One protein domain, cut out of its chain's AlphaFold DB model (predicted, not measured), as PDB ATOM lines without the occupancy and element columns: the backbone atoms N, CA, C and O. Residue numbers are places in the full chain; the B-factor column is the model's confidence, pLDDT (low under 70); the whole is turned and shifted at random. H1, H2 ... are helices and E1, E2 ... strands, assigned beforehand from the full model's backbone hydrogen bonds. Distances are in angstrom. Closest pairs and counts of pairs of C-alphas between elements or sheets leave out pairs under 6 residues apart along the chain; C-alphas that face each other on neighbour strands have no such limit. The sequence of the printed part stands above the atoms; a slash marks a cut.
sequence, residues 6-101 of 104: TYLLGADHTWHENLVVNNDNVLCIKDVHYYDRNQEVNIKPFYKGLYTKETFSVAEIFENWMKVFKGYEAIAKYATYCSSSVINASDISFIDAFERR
ATOM      1  N   THR A   6     189.257 158.029 107.879       95.38
ATOM      2  CA  THR A   6     188.632 157.207 106.837       95.38
ATOM      3  C   THR A   6     189.316 155.851 106.812       95.38
ATOM      4  O   THR A   6     190.528 155.786 106.638       95.38
ATOM      5  N   TYR A   7     188.546 154.777 106.962       95.81
ATOM      6  CA  TYR A   7     189.058 153.409 106.981       95.81
ATOM      7  C   TYR A   7     188.868 152.760 105.608       95.81
ATOM      8  O   TYR A   7     187.769 152.782 105.050       95.81
ATOM      9  N   LEU A   8     189.946 152.205 105.062       94.81
ATOM     10  CA  LEU A   8     189.990 151.519 103.778       94.81
ATOM     11  C   LEU A   8     189.958 150.003 104.004       94.81
ATOM     12  O   LEU A   8     190.890 149.433 104.570       94.81
ATOM     13  N   LEU A   9     188.886 149.369 103.532       94.31
ATOM     14  CA  LEU A   9     188.608 147.939 103.662       94.31
ATOM     15  C   LEU A   9     188.409 147.306 102.280       94.31
ATOM     16  O   LEU A   9     187.795 147.920 101.405       94.31
ATOM     17  N   GLY A  10     188.886 146.072 102.108       90.06
ATOM     18  CA  GLY A  10     188.771 145.308 100.858       90.06
ATOM     19  C   GLY A  10     189.619 145.854  99.705       90.06
ATOM     20  O   GLY A  10     189.291 145.618  98.541       90.06
ATOM     21  N   ALA A  11     190.668 146.623 100.007       89.94
ATOM     22  CA  ALA A  11     191.556 147.219  99.013       89.94
ATOM     23  C   ALA A  11     192.919 146.513  98.995       89.94
ATOM     24  O   ALA A  11     193.925 147.022  99.501       89.94
ATOM     25  N   ASP A  12     192.946 145.335  98.372       90.50
ATOM     26  CA  ASP A  12     194.128 144.473  98.378       90.50
ATOM     27  C   ASP A  12     195.226 145.006  97.451       90.50
ATOM     28  O   ASP A  12     196.379 145.127  97.842       90.50
ATOM     29  N   HIS A  13     194.887 145.349  96.205       93.19
ATOM     30  CA  HIS A  13     195.837 145.834  95.184       93.19
ATOM     31  C   HIS A  13     197.067 144.918  94.965       93.19
ATOM     32  O   HIS A  13     198.103 145.343  94.450       93.19
ATOM     33  N   THR A  14     196.925 143.624  95.257       92.69
ATOM     34  CA  THR A  14     197.916 142.552  95.054       92.69
ATOM     35  C   THR A  14     197.950 142.023  93.611       92.69
ATOM     36  O   THR A  14     198.307 140.880  93.347       92.69
ATOM     37  N   TRP A  15     197.598 142.851  92.620       92.69
ATOM     38  CA  TRP A  15     197.422 142.417  91.223       92.69
ATOM     39  C   TRP A  15     198.660 141.755  90.607       92.69
ATOM     40  O   TRP A  15     198.537 140.895  89.736       92.69
ATOM     41  N   HIS A  16     199.846 142.145  91.071       92.69
ATOM     42  CA  HIS A  16     201.125 141.606  90.619       92.69
ATOM     43  C   HIS A  16     201.274 140.102  90.873       92.69
ATOM     44  O   HIS A  16     201.932 139.426  90.085       92.69
ATOM     45  N   GLU A  17     200.613 139.557  91.896       93.12
ATOM     46  CA  GLU A  17     200.626 138.123  92.218       93.12
ATOM     47  C   GLU A  17     199.978 137.266  91.113       93.12
ATOM     48  O   GLU A  17     200.291 136.080  90.945       93.12
ATOM     49  N   ASN A  18     199.109 137.885  90.309       92.06
ATOM     50  CA  ASN A  18     198.372 137.234  89.232       92.06
ATOM     51  C   ASN A  18     199.031 137.387  87.856       92.06
ATOM     52  O   ASN A  18     198.490 136.872  86.879       92.06
ATOM     53  N   LEU A  19     200.183 138.055  87.740       95.19
ATOM     54  CA  LEU A  19     200.884 138.180  86.460       95.19
ATOM     55  C   LEU A  19     201.676 136.917  86.106       95.19
ATOM     56  O   LEU A  19     202.291 136.275  86.959       95.19
ATOM     57  N   VAL A  20     201.705 136.588  84.817       95.75
ATOM     58  CA  VAL A  20     202.565 135.541  84.252       95.75
ATOM     59  C   VAL A  20     202.924 135.884  82.808       95.75
ATOM     60  O   VAL A  20     202.085 136.385  82.068       95.75
ATOM     61  N   VAL A  21     204.160 135.618  82.385       96.81
ATOM     62  CA  VAL A  21     204.538 135.657  80.964       96.81
ATOM     63  C   VAL A  21     204.486 134.231  80.433       96.81
ATOM     64  O   VAL A  21     205.083 133.333  81.027       96.81
ATOM     65  N   ASN A  22     203.726 134.007  79.364       95.25
ATOM     66  CA  ASN A  22     203.580 132.676  78.779       95.25
ATOM     67  C   ASN A  22     204.776 132.309  77.870       95.25
ATOM     68  O   ASN A  22     205.674 133.118  77.632       95.25
ATOM     69  N   ASN A  23     204.769 131.088  77.328       96.88
ATOM     70  CA  ASN A  23     205.840 130.585  76.455       96.88
ATOM     71  C   ASN A  23     205.975 131.351  75.126       96.88
ATOM     72  O   ASN A  23     207.035 131.305  74.510       96.88
ATOM     73  N   ASP A  24     204.935 132.080  74.714       96.69
ATOM     74  CA  ASP A  24     204.940 132.932  73.520       96.69
ATOM     75  C   ASP A  24     205.420 134.364  73.826       96.69
ATOM     76  O   ASP A  24     205.289 135.262  72.994       96.69
ATOM     77  N   ASN A  25     205.973 134.595  75.025       96.69
ATOM     78  CA  ASN A  25     206.435 135.895  75.512       96.69
ATOM     79  C   ASN A  25     205.320 136.961  75.582       96.69
ATOM     80  O   ASN A  25     205.548 138.148  75.342       96.69
ATOM     81  N   VAL A  26     204.099 136.535  75.921       97.69
ATOM     82  CA  VAL A  26     202.927 137.401  76.103       97.69
ATOM     83  C   VAL A  26     202.601 137.528  77.590       97.69
ATOM     84  O   VAL A  26     202.471 136.523  78.297       97.69
ATOM     85  N   LEU A  27     202.421 138.763  78.066       97.62
ATOM     86  CA  LEU A  27     201.930 139.014  79.419       97.62
ATOM     87  C   LEU A  27     200.475 138.560  79.544       97.62
ATOM     88  O   LEU A  27     199.601 138.967  78.776       97.62
ATOM     89  N   CYS A  28     200.222 137.749  80.557       96.38
ATOM     90  CA  CYS A  28     198.927 137.194  80.891       96.38
ATOM     91  C   CYS A  28     198.584 137.468  82.361       96.38
ATOM     92  O   CYS A  28     199.459 137.728  83.193       96.38
ATOM     93  N   ILE A  29     197.297 137.371  82.669       94.25
ATOM     94  CA  ILE A  29     196.748 137.385  84.022       94.25
ATOM     95  C   ILE A  29     196.160 136.015  84.347       94.25
ATOM     96  O   ILE A  29     195.528 135.375  83.501       94.25
ATOM     97  N   LYS A  30     196.372 135.573  85.582       91.12
ATOM     98  CA  LYS A  30     195.638 134.469  86.191       91.12
ATOM     99  C   LYS A  30     194.263 134.993  86.585       91.12
ATOM    100  O   LYS A  30     194.153 135.892  87.417       91.12
ATOM    101  N   ASP A  31     193.227 134.450  85.969       77.94
ATOM    102  CA  ASP A  31     191.839 134.764  86.281       77.94
ATOM    103  C   ASP A  31     191.434 133.970  87.528       77.94
ATOM    104  O   ASP A  31     190.926 132.852  87.445       77.94
ATOM    105  N   VAL A  32     191.793 134.501  88.700       69.06
ATOM    106  CA  VAL A  32     191.489 133.902  90.004       69.06
ATOM    107  C   VAL A  32     190.304 134.652  90.602       69.06
ATOM    108  O   VAL A  32     190.459 135.749  91.138       69.06
ATOM    109  N   HIS A  33     189.104 134.082  90.522       68.25
ATOM    110  CA  HIS A  33     187.963 134.610  91.265       68.25
ATOM    111  C   HIS A  33     187.972 134.075  92.702       68.25
ATOM    112  O   HIS A  33     188.192 132.889  92.936       68.25
ATOM    113  N   TYR A  34     187.669 134.940  93.677       57.88
ATOM    114  CA  TYR A  34     187.631 134.600  95.111       57.88
ATOM    115  C   TYR A  34     186.750 133.373  95.440       57.88
ATOM    116  O   TYR A  34     187.007 132.649  96.406       57.88
ATOM    117  N   TYR A  35     185.718 133.119  94.629       60.16
ATOM    118  CA  TYR A  35     184.773 132.014  94.809       60.16
ATOM    119  C   TYR A  35     185.194 130.707  94.121       60.16
ATOM    120  O   TYR A  35     184.655 129.654  94.460       60.16
ATOM    121  N   ASP A  36     186.182 130.734  93.224       64.69
ATOM    122  CA  ASP A  36     186.611 129.572  92.437       64.69
ATOM    123  C   ASP A  36     187.631 128.714  93.196       64.69
ATOM    124  O   ASP A  36     188.712 128.368  92.711       64.69
ATOM    125  N   ARG A  37     187.279 128.335  94.429       56.41
ATOM    126  CA  ARG A  37     188.071 127.381  95.212       56.41
ATOM    127  C   ARG A  37     188.023 126.025  94.496       56.41
ATOM    128  O   ARG A  37     186.988 125.364  94.516       56.41
ATOM    129  N   ASN A  38     189.153 125.617  93.912       58.50
ATOM    130  CA  ASN A  38     189.416 124.330  93.236       58.50
ATOM    131  C   ASN A  38     189.126 124.242  91.722       58.50
ATOM    132  O   ASN A  38     189.032 123.128  91.207       58.50
ATOM    133  N   GLN A  39     189.017 125.357  90.994       62.50
ATOM    134  CA  GLN A  39     188.994 125.317  89.521       62.50
ATOM    135  C   GLN A  39     190.396 125.497  88.921       62.50
ATOM    136  O   GLN A  39     191.286 126.070  89.553       62.50
ATOM    137  N   GLU A  40     190.602 124.990  87.701       67.56
ATOM    138  CA  GLU A  40     191.816 125.276  86.931       67.56
ATOM    139  C   GLU A  40     191.965 126.791  86.749       67.56
ATOM    140  O   GLU A  40     191.054 127.469  86.276       67.56
ATOM    141  N   VAL A  41     193.127 127.326  87.133       76.38
ATOM    142  CA  VAL A  41     193.430 128.752  86.983       76.38
ATOM    143  C   VAL A  41     193.500 129.080  85.497       76.38
ATOM    144  O   VAL A  41     194.431 128.672  84.801       76.38
ATOM    145  N   ASN A  42     192.523 129.839  85.008       83.94
ATOM    146  CA  ASN A  42     192.490 130.255  83.616       83.94
ATOM    147  C   ASN A  42     193.520 131.374  83.392       83.94
ATOM    148  O   ASN A  42     193.495 132.395  84.076       83.94
ATOM    149  N   ILE A  43     194.445 131.185  82.451       90.56
ATOM    150  CA  ILE A  43     195.464 132.179  82.100       90.56
ATOM    151  C   ILE A  43     195.037 132.859  80.802       90.56
ATOM    152  O   ILE A  43     194.903 132.207  79.767       90.56
ATOM    153  N   LYS A  44     194.848 134.180  80.844       93.31
ATOM    154  CA  LYS A  44     194.394 134.973  79.692       93.31
ATOM    155  C   LYS A  44     195.380 136.097  79.379       93.31
ATOM    156  O   LYS A  44     195.898 136.698  80.320       93.31
ATOM    157  N   PRO A  45     195.623 136.437  78.098       95.81
ATOM    158  CA  PRO A  45     196.461 137.582  77.752       95.81
ATOM    159  C   PRO A  45     195.937 138.881  78.368       95.81
ATOM    160  O   PRO A  45     194.728 139.129  78.389       95.81
ATOM    161  N   PHE A  46     196.843 139.727  78.859       96.38
ATOM    162  CA  PHE A  46     196.478 140.995  79.479       96.38
ATOM    163  C   PHE A  46     196.302 142.077  78.409       96.38
ATOM    164  O   PHE A  46     197.228 142.824  78.089       96.38
ATOM    165  N   TYR A  47     195.103 142.139  77.833       96.50
ATOM    166  CA  TYR A  47     194.767 143.095  76.780       96.50
ATOM    167  C   TYR A  47     194.672 144.540  77.288       96.50
ATOM    168  O   TYR A  47     194.158 144.798  78.378       96.50
ATOM    169  N   LYS A  48     195.102 145.497  76.456       95.62
ATOM    170  CA  LYS A  48     195.048 146.941  76.757       95.62
ATOM    171  C   LYS A  48     193.632 147.531  76.746       95.62
ATOM    172  O   LYS A  48     193.428 148.652  77.199       95.62
ATOM    173  N   GLY A  49     192.644 146.798  76.235       92.69
ATOM    174  CA  GLY A  49     191.254 147.239  76.182       92.69
ATOM    175  C   GLY A  49     190.307 146.152  75.677       92.69
ATOM    176  O   GLY A  49     190.739 145.129  75.156       92.69
ATOM    177  N   LEU A  50     189.000 146.398  75.804       89.62
ATOM    178  CA  LEU A  50     187.944 145.409  75.531       89.62
ATOM    179  C   LEU A  50     187.869 144.942  74.068       89.62
ATOM    180  O   LEU A  50     187.428 143.827  73.805       89.62
ATOM    181  N   TYR A  51     188.288 145.783  73.120       93.19
ATOM    182  CA  TYR A  51     188.146 145.532  71.680       93.19
ATOM    183  C   TYR A  51     189.492 145.448  70.945       93.19
ATOM    184  O   TYR A  51     189.543 145.613  69.729       93.19
ATOM    185  N   THR A  52     190.591 145.208  71.668       93.56
ATOM    186  CA  THR A  52     191.934 145.057  71.089       93.56
ATOM    187  C   THR A  52     192.551 143.714  71.465       93.56
ATOM    188  O   THR A  52     192.248 143.145  72.509       93.56
ATOM    189  N   LYS A  53     193.436 143.213  70.596       94.50
ATOM    190  CA  LYS A  53     194.315 142.069  70.885       94.50
ATOM    191  C   LYS A  53     195.721 142.501  71.306       94.50
ATOM    192  O   LYS A  53     196.571 141.652  71.551       94.50
ATOM    193  N   GLU A  54     195.975 143.805  71.376       96.94
ATOM    194  CA  GLU A  54     197.226 144.345  71.893       96.94
ATOM    195  C   GLU A  54     197.314 144.083  73.398       96.94
ATOM    196  O   GLU A  54     196.378 144.383  74.143       96.94
ATOM    197  N   THR A  55     198.433 143.512  73.837       97.38
ATOM    198  CA  THR A  55     198.695 143.193  75.242       97.38
ATOM    199  C   THR A  55     199.665 144.187  75.852       97.38
ATOM    200  O   THR A  55     200.484 144.786  75.152       97.38
ATOM    201  N   PHE A  56     199.563 144.390  77.162       98.00
ATOM    202  CA  PHE A  56     200.582 145.134  77.893       98.00
ATOM    203  C   PHE A  56     201.910 144.377  77.881       98.00
ATOM    204  O   PHE A  56     201.955 143.164  78.071       98.00
ATOM    205  N   SER A  57     203.009 145.105  77.745       98.06
ATOM    206  CA  SER A  57     204.300 144.637  78.236       98.06
ATOM    207  C   SER A  57     204.350 144.710  79.768       98.06
ATOM    208  O   SER A  57     203.606 145.460  80.407       98.06
ATOM    209  N   VAL A  58     205.282 143.968  80.374       97.75
ATOM    210  CA  VAL A  58     205.527 144.022  81.829       97.75
ATOM    211  C   VAL A  58     205.911 145.437  82.283       97.75
ATOM    212  O   VAL A  58     205.473 145.896  83.335       97.75
ATOM    213  N   ALA A  59     206.698 146.155  81.478       98.19
ATOM    214  CA  ALA A  59     207.104 147.519  81.798       98.19
ATOM    215  C   ALA A  59     205.901 148.475  81.844       98.19
ATOM    216  O   ALA A  59     205.756 149.227  82.806       98.19
ATOM    217  N   GLU A  60     205.008 148.408  80.852       97.94
ATOM    218  CA  GLU A  60     203.821 149.268  80.796       97.94
ATOM    219  C   GLU A  60     202.869 149.017  81.970       97.94
ATOM    220  O   GLU A  60     202.354 149.972  82.556       97.94
ATOM    221  N   ILE A  61     202.632 147.751  82.344       97.31
ATOM    222  CA  ILE A  61     201.718 147.469  83.458       97.31
ATOM    223  C   ILE A  61     202.292 147.954  84.792       97.31
ATOM    224  O   ILE A  61     201.566 148.552  85.587       97.31
ATOM    225  N   PHE A  62     203.598 147.788  85.018       97.50
ATOM    226  CA  PHE A  62     204.244 148.304  86.222       97.50
ATOM    227  C   PHE A  62     204.313 149.828  86.246       97.50
ATOM    228  O   PHE A  62     204.133 150.415  87.310       97.50
ATOM    229  N   GLU A  63     204.485 150.492  85.102       98.25
ATOM    230  CA  GLU A  63     204.373 151.949  85.030       98.25
ATOM    231  C   GLU A  63     202.957 152.419  85.402       98.25
ATOM    232  O   GLU A  63     202.787 153.364  86.177       98.25
ATOM    233  N   ASN A  64     201.928 151.739  84.894       97.06
ATOM    234  CA  ASN A  64     200.538 152.053  85.214       97.06
ATOM    235  C   ASN A  64     200.230 151.844  86.698       97.06
ATOM    236  O   ASN A  64     199.623 152.708  87.329       97.06
ATOM    237  N   TRP A  65     200.674 150.734  87.284       97.06
ATOM    238  CA  TRP A  65     200.472 150.477  88.708       97.06
ATOM    239  C   TRP A  65     201.285 151.416  89.589       97.06
ATOM    240  O   TRP A  65     200.762 151.900  90.588       97.06
ATOM    241  N   MET A  66     202.503 151.784  89.190       97.69
ATOM    242  CA  MET A  66     203.270 152.830  89.869       97.69
ATOM    243  C   MET A  66     202.476 154.140  89.953       97.69
ATOM    244  O   MET A  66     202.408 154.729  91.029       97.69
ATOM    245  N   LYS A  67     201.795 154.560  88.876       98.31
ATOM    246  CA  LYS A  67     200.917 155.748  88.904       98.31
ATOM    247  C   LYS A  67     199.779 155.599  89.919       98.31
ATOM    248  O   LYS A  67     199.473 156.563  90.617       98.31
ATOM    249  N   VAL A  68     199.187 154.408  90.043       97.81
ATOM    250  CA  VAL A  68     198.157 154.116  91.060       97.81
ATOM    251  C   VAL A  68     198.723 154.276  92.473       97.81
ATOM    252  O   VAL A  68     198.151 155.015  93.272       97.81
ATOM    253  N   PHE A  69     199.874 153.666  92.774       98.12
ATOM    254  CA  PHE A  69     200.496 153.768  94.101       98.12
ATOM    255  C   PHE A  69     200.961 155.196  94.428       98.12
ATOM    256  O   PHE A  69     200.748 155.676  95.543       98.12
ATOM    257  N   LYS A  70     201.462 155.947  93.439       98.44
ATOM    258  CA  LYS A  70     201.711 157.392  93.581       98.44
ATOM    259  C   LYS A  70     200.442 158.194  93.856       98.44
ATOM    260  O   LYS A  70     200.497 159.186  94.583       98.44
ATOM    261  N   GLY A  71     199.302 157.758  93.328       98.31
ATOM    262  CA  GLY A  71     197.994 158.297  93.687       98.31
ATOM    263  C   GLY A  71     197.707 158.161  95.184       98.31
ATOM    264  O   GLY A  71     197.303 159.137  95.812       98.31
ATOM    265  N   TYR A  72     197.991 157.002  95.785       98.12
ATOM    266  CA  TYR A  72     197.824 156.809  97.229       98.12
ATOM    267  C   TYR A  72     198.748 157.695  98.064       98.12
ATOM    268  O   TYR A  72     198.286 158.321  99.018       98.12
ATOM    269  N   GLU A  73     200.011 157.857  97.663       98.44
ATOM    270  CA  GLU A  73     200.918 158.819  98.309       98.44
ATOM    271  C   GLU A  73     200.372 160.258  98.243       98.44
ATOM    272  O   GLU A  73     200.480 161.023  99.205       98.44
ATOM    273  N   ALA A  74     199.782 160.650  97.108       98.56
ATOM    274  CA  ALA A  74     199.169 161.967  96.952       98.56
ATOM    275  C   ALA A  74     197.933 162.128  97.852       98.56
ATOM    276  O   ALA A  74     197.770 163.174  98.483       98.56
ATOM    277  N   ILE A  75     197.107 161.085  97.971       97.62
ATOM    278  CA  ILE A  75     195.954 161.057  98.881       97.62
ATOM    279  C   ILE A  75     196.413 161.193 100.338       97.62
ATOM    280  O   ILE A  75     195.842 161.997 101.072       97.62
ATOM    281  N   ALA A  76     197.468 160.490 100.753       97.81
ATOM    282  CA  ALA A  76     198.007 160.576 102.115       97.81
ATOM    283  C   ALA A  76     198.479 162.001 102.460       97.81
ATOM    284  O   ALA A  76     198.165 162.540 103.529       97.81
ATOM    285  N   LYS A  77     199.168 162.660 101.516       97.94
ATOM    286  CA  LYS A  77     199.585 164.066 101.649       97.94
ATOM    287  C   LYS A  77     198.384 165.004 101.751       97.94
ATOM    288  O   LYS A  77     198.383 165.912 102.581       97.94
ATOM    289  N   TYR A  78     197.359 164.781 100.931       97.19
ATOM    290  CA  TYR A  78     196.145 165.590 100.954       97.19
ATOM    291  C   TYR A  78     195.352 165.420 102.258       97.19
ATOM    292  O   TYR A  78     194.920 166.414 102.838       97.19
ATOM    293  N   ALA A  79     195.225 164.194 102.771       96.81
ATOM    294  CA  ALA A  79     194.582 163.930 104.059       96.81
ATOM    295  C   ALA A  79     195.294 164.686 105.192       96.81
ATOM    296  O   ALA A  79     194.667 165.444 105.934       96.81
ATOM    297  N   THR A  80     196.628 164.598 105.230       96.06
ATOM    298  CA  THR A  80     197.454 165.356 106.183       96.06
ATOM    299  C   THR A  80     197.188 166.860 106.088       96.06
ATOM    300  O   THR A  80     196.952 167.513 107.105       96.06
ATOM    301  N   TYR A  81     197.160 167.414 104.871       96.94
ATOM    302  CA  TYR A  81     196.839 168.825 104.640       96.94
ATOM    303  C   TYR A  81     195.449 169.208 105.174       96.94
ATOM    304  O   TYR A  81     195.280 170.263 105.786       96.94
ATOM    305  N   CYS A  82     194.457 168.330 105.020       96.06
ATOM    306  CA  CYS A  82     193.105 168.518 105.546       96.06
ATOM    307  C   CYS A  82     192.968 168.238 107.055       96.06
ATOM    308  O   CYS A  82     191.859 168.326 107.597       96.06
ATOM    309  N   SER A  83     194.067 167.919 107.751       96.56
ATOM    310  CA  SER A  83     194.045 167.447 109.142       96.56
ATOM    311  C   SER A  83     193.067 166.277 109.316       96.56
ATOM    312  O   SER A  83     192.197 166.304 110.199       96.56
ATOM    313  N   SER A  84     193.165 165.307 108.408       97.31
ATOM    314  CA  SER A  84     192.473 164.021 108.418       97.31
ATOM    315  C   SER A  84     193.456 162.880 108.140       97.31
ATOM    316  O   SER A  84     194.598 163.104 107.733       97.31
ATOM    317  N   SER A  85     193.022 161.645 108.366       96.25
ATOM    318  CA  SER A  85     193.795 160.436 108.095       96.25
ATOM    319  C   SER A  85     193.008 159.457 107.227       96.25
ATOM    320  O   SER A  85     191.776 159.377 107.281       96.25
ATOM    321  N   VAL A  86     193.751 158.705 106.418       96.88
ATOM    322  CA  VAL A  86     193.274 157.489 105.761       96.88
ATOM    323  C   VAL A  86     194.030 156.331 106.392       96.88
ATOM    324  O   VAL A  86     195.250 156.397 106.534       96.88
ATOM    325  N   ILE A  87     193.292 155.307 106.796       97.12
ATOM    326  CA  ILE A  87     193.786 154.155 107.538       97.12
ATOM    327  C   ILE A  87     193.539 152.922 106.683       97.12
ATOM    328  O   ILE A  87     192.408 152.675 106.264       97.12
ATOM    329  N   ASN A  88     194.585 152.150 106.415       97.31
ATOM    330  CA  ASN A  88     194.459 150.860 105.762       97.31
ATOM    331  C   ASN A  88     194.091 149.798 106.802       97.31
ATOM    332  O   ASN A  88     194.916 149.430 107.639       97.31
ATOM    333  N   ALA A  89     192.853 149.322 106.727       96.75
ATOM    334  CA  ALA A  89     192.301 148.295 107.600       96.75
ATOM    335  C   ALA A  89     191.977 146.999 106.846       96.75
ATOM    336  O   ALA A  89     191.193 146.184 107.318       96.75
ATOM    337  N   SER A  90     192.524 146.826 105.641       94.62
ATOM    338  CA  SER A  90     192.334 145.595 104.876       94.62
ATOM    339  C   SER A  90     193.269 144.498 105.404       94.62
ATOM    340  O   SER A  90     194.476 144.726 105.556       94.62
ATOM    341  N   ASP A  91     192.723 143.299 105.634       92.06
ATOM    342  CA  ASP A  91     193.481 142.116 106.080       92.06
ATOM    343  C   ASP A  91     194.654 141.806 105.135       92.06
ATOM    344  O   ASP A  91     195.770 141.502 105.564       92.06
ATOM    345  N   ILE A  92     194.395 141.932 103.832       91.62
ATOM    346  CA  ILE A  92     195.364 141.804 102.747       91.62
ATOM    347  C   ILE A  92     195.472 143.173 102.081       91.62
ATOM    348  O   ILE A  92     194.465 143.777 101.727       91.62
ATOM    349  N   SER A  93     196.689 143.695 101.920       94.50
ATOM    350  CA  SER A  93     196.899 144.919 101.151       94.50
ATOM    351  C   SER A  93     198.344 145.098 100.710       94.50
ATOM    352  O   SER A  93     199.277 144.850 101.470       94.50
ATOM    353  N   PHE A  94     198.507 145.597  99.490       96.12
ATOM    354  CA  PHE A  94     199.754 146.095  98.924       96.12
ATOM    355  C   PHE A  94     199.828 147.632  98.952       96.12
ATOM    356  O   PHE A  94     200.744 148.225  98.391       96.12
ATOM    357  N   ILE A  95     198.845 148.302  99.567       97.19
ATOM    358  CA  ILE A  95     198.817 149.760  99.712       97.19
ATOM    359  C   ILE A  95     199.571 150.145 100.988       97.19
ATOM    360  O   ILE A  95     199.059 149.981 102.096       97.19
ATOM    361  N   ASP A  96     200.768 150.697 100.831       96.88
ATOM    362  CA  ASP A  96     201.682 151.072 101.919       96.88
ATOM    363  C   ASP A  96     201.693 152.580 102.235       96.88
ATOM    364  O   ASP A  96     202.348 153.024 103.175       96.88
ATOM    365  N   ALA A  97     200.941 153.381 101.478       97.94
ATOM    366  CA  ALA A  97     200.899 154.834 101.639       97.94
ATOM    367  C   ALA A  97     200.116 155.319 102.879       97.94
ATOM    368  O   ALA A  97     200.177 156.503 103.215       97.94
ATOM    369  N   PHE A  98     199.349 154.439 103.526       97.69
ATOM    370  CA  PHE A  98     198.463 154.759 104.648       97.69
ATOM    371  C   PHE A  98     198.884 154.004 105.912       97.69
ATOM    372  O   PHE A  98     199.451 152.917 105.832       97.69
ATOM    373  N   GLU A  99     198.570 154.556 107.088       96.19
ATOM    374  CA  GLU A  99     198.791 153.855 108.358       96.19
ATOM    375  C   GLU A  99     197.984 152.550 108.383       96.19
ATOM    376  O   GLU A  99     196.794 152.560 108.069       96.19
ATOM    377  N   ARG A 100     198.615 151.437 108.775       95.81
ATOM    378  CA  ARG A 100     197.936 150.145 108.900       95.81
ATOM    379  C   ARG A 100     197.344 149.972 110.298       95.81
ATOM    380  O   ARG A 100     198.081 150.049 111.280       95.81
ATOM    381  N   ARG A 101     196.038 149.707 110.386       95.81
ATOM    382  CA  ARG A 101     195.327 149.508 111.659       95.81
ATOM    383  C   ARG A 101     194.120 148.595 111.470       95.81
ATOM    384  O   ARG A 101     193.311 148.833 110.583       95.81
TER     385      ARG A 101
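This is residues 6 to 101 of the 104 residues of an uncharacterized protein of Flavobacterium sp. (UniProt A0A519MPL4). One long helix, H2, runs along most of the length of the model, with a small sheet near each of its ends: a three-stranded antiparallel sheet, E2, E3 and E4, near its first residues, and a parallel pair, E1 and E5, near its last. Residues 9 to 14 and the short H1 lead from the pair to the three-stranded sheet, and residues 34 to 39 stick out as the tip of a loop. The 96 printed residues include two named helices and five named strands in the order E1 H1 E2 E3 E4 H2 E5; the class is mixed, helices and strands, with 47 residues, under half, in named elements. The whole is loose, with a radius of gyration of the C-alphas of 16.4 A, and elongated, spanning 50 by 31 by 22 A.

E1, residues 6 to 8, is the parallel neighbour of E5, residues 85 to 88, at 20 degrees; N 8 and O 87 are 2.8 A apart, within hydrogen-bond range. H1, residues 15 to 18, only grazes the sheet of E2, residues 19 to 21, E3, residues 27 to 31, and E4, residues 42 to 45. The closest C-alphas of H1 and E3, those of Asn 18 and Lys 30, are 4.9 A apart. The sheet's order is E2, E3, E4, a meander, each strand the antiparallel neighbour of the one before. E2 and E3 form a hairpin at 135 degrees, with N 28 and O 20 at 2.8 A. E3 and E4 form another at 148 degrees, with N 29 and O 44 at 2.8 A. H2, residues 58 to 81, only grazes this sheet with residues 58 to 61; the closest C-alphas of E3 and H2, those of Leu 27 and Val 58, are 6.6 A apart. At its other end, the closest C-alphas of H2 and E5, those of Ala 79 and Ser 85, are 5.4 A apart. E1 and H2 are apart, as are H1 and H2. In H2 every O i to N i+4 pair is within hydrogen-bond range; H1 is too short for such a pair. Residues 87 to 88 of E5 also pair, parallel, with residues 99 to 100.

E1 begins at C-alpha 6 (188.632, 157.207, 106.837). E3 measures 12.9 A from first to last C-alpha, and E4 10.2 A. H2 starts at C-alpha 58 (205.527, 144.022, 81.829) and is 34.8 A long. E5, 9.9 A long, ends at C-alpha 88 (194.459, 150.860, 105.762).

The two C-alphas farthest apart, those of Asp 24 and Ser 83, are 50.8 A apart. The printed part has no cut. The link from E4 to H2, 12 residues, is long, and residues 89 to 101 hold no named element. Mean pLDDT of the printed part is 92.2; residues 32 to 40 are under 70.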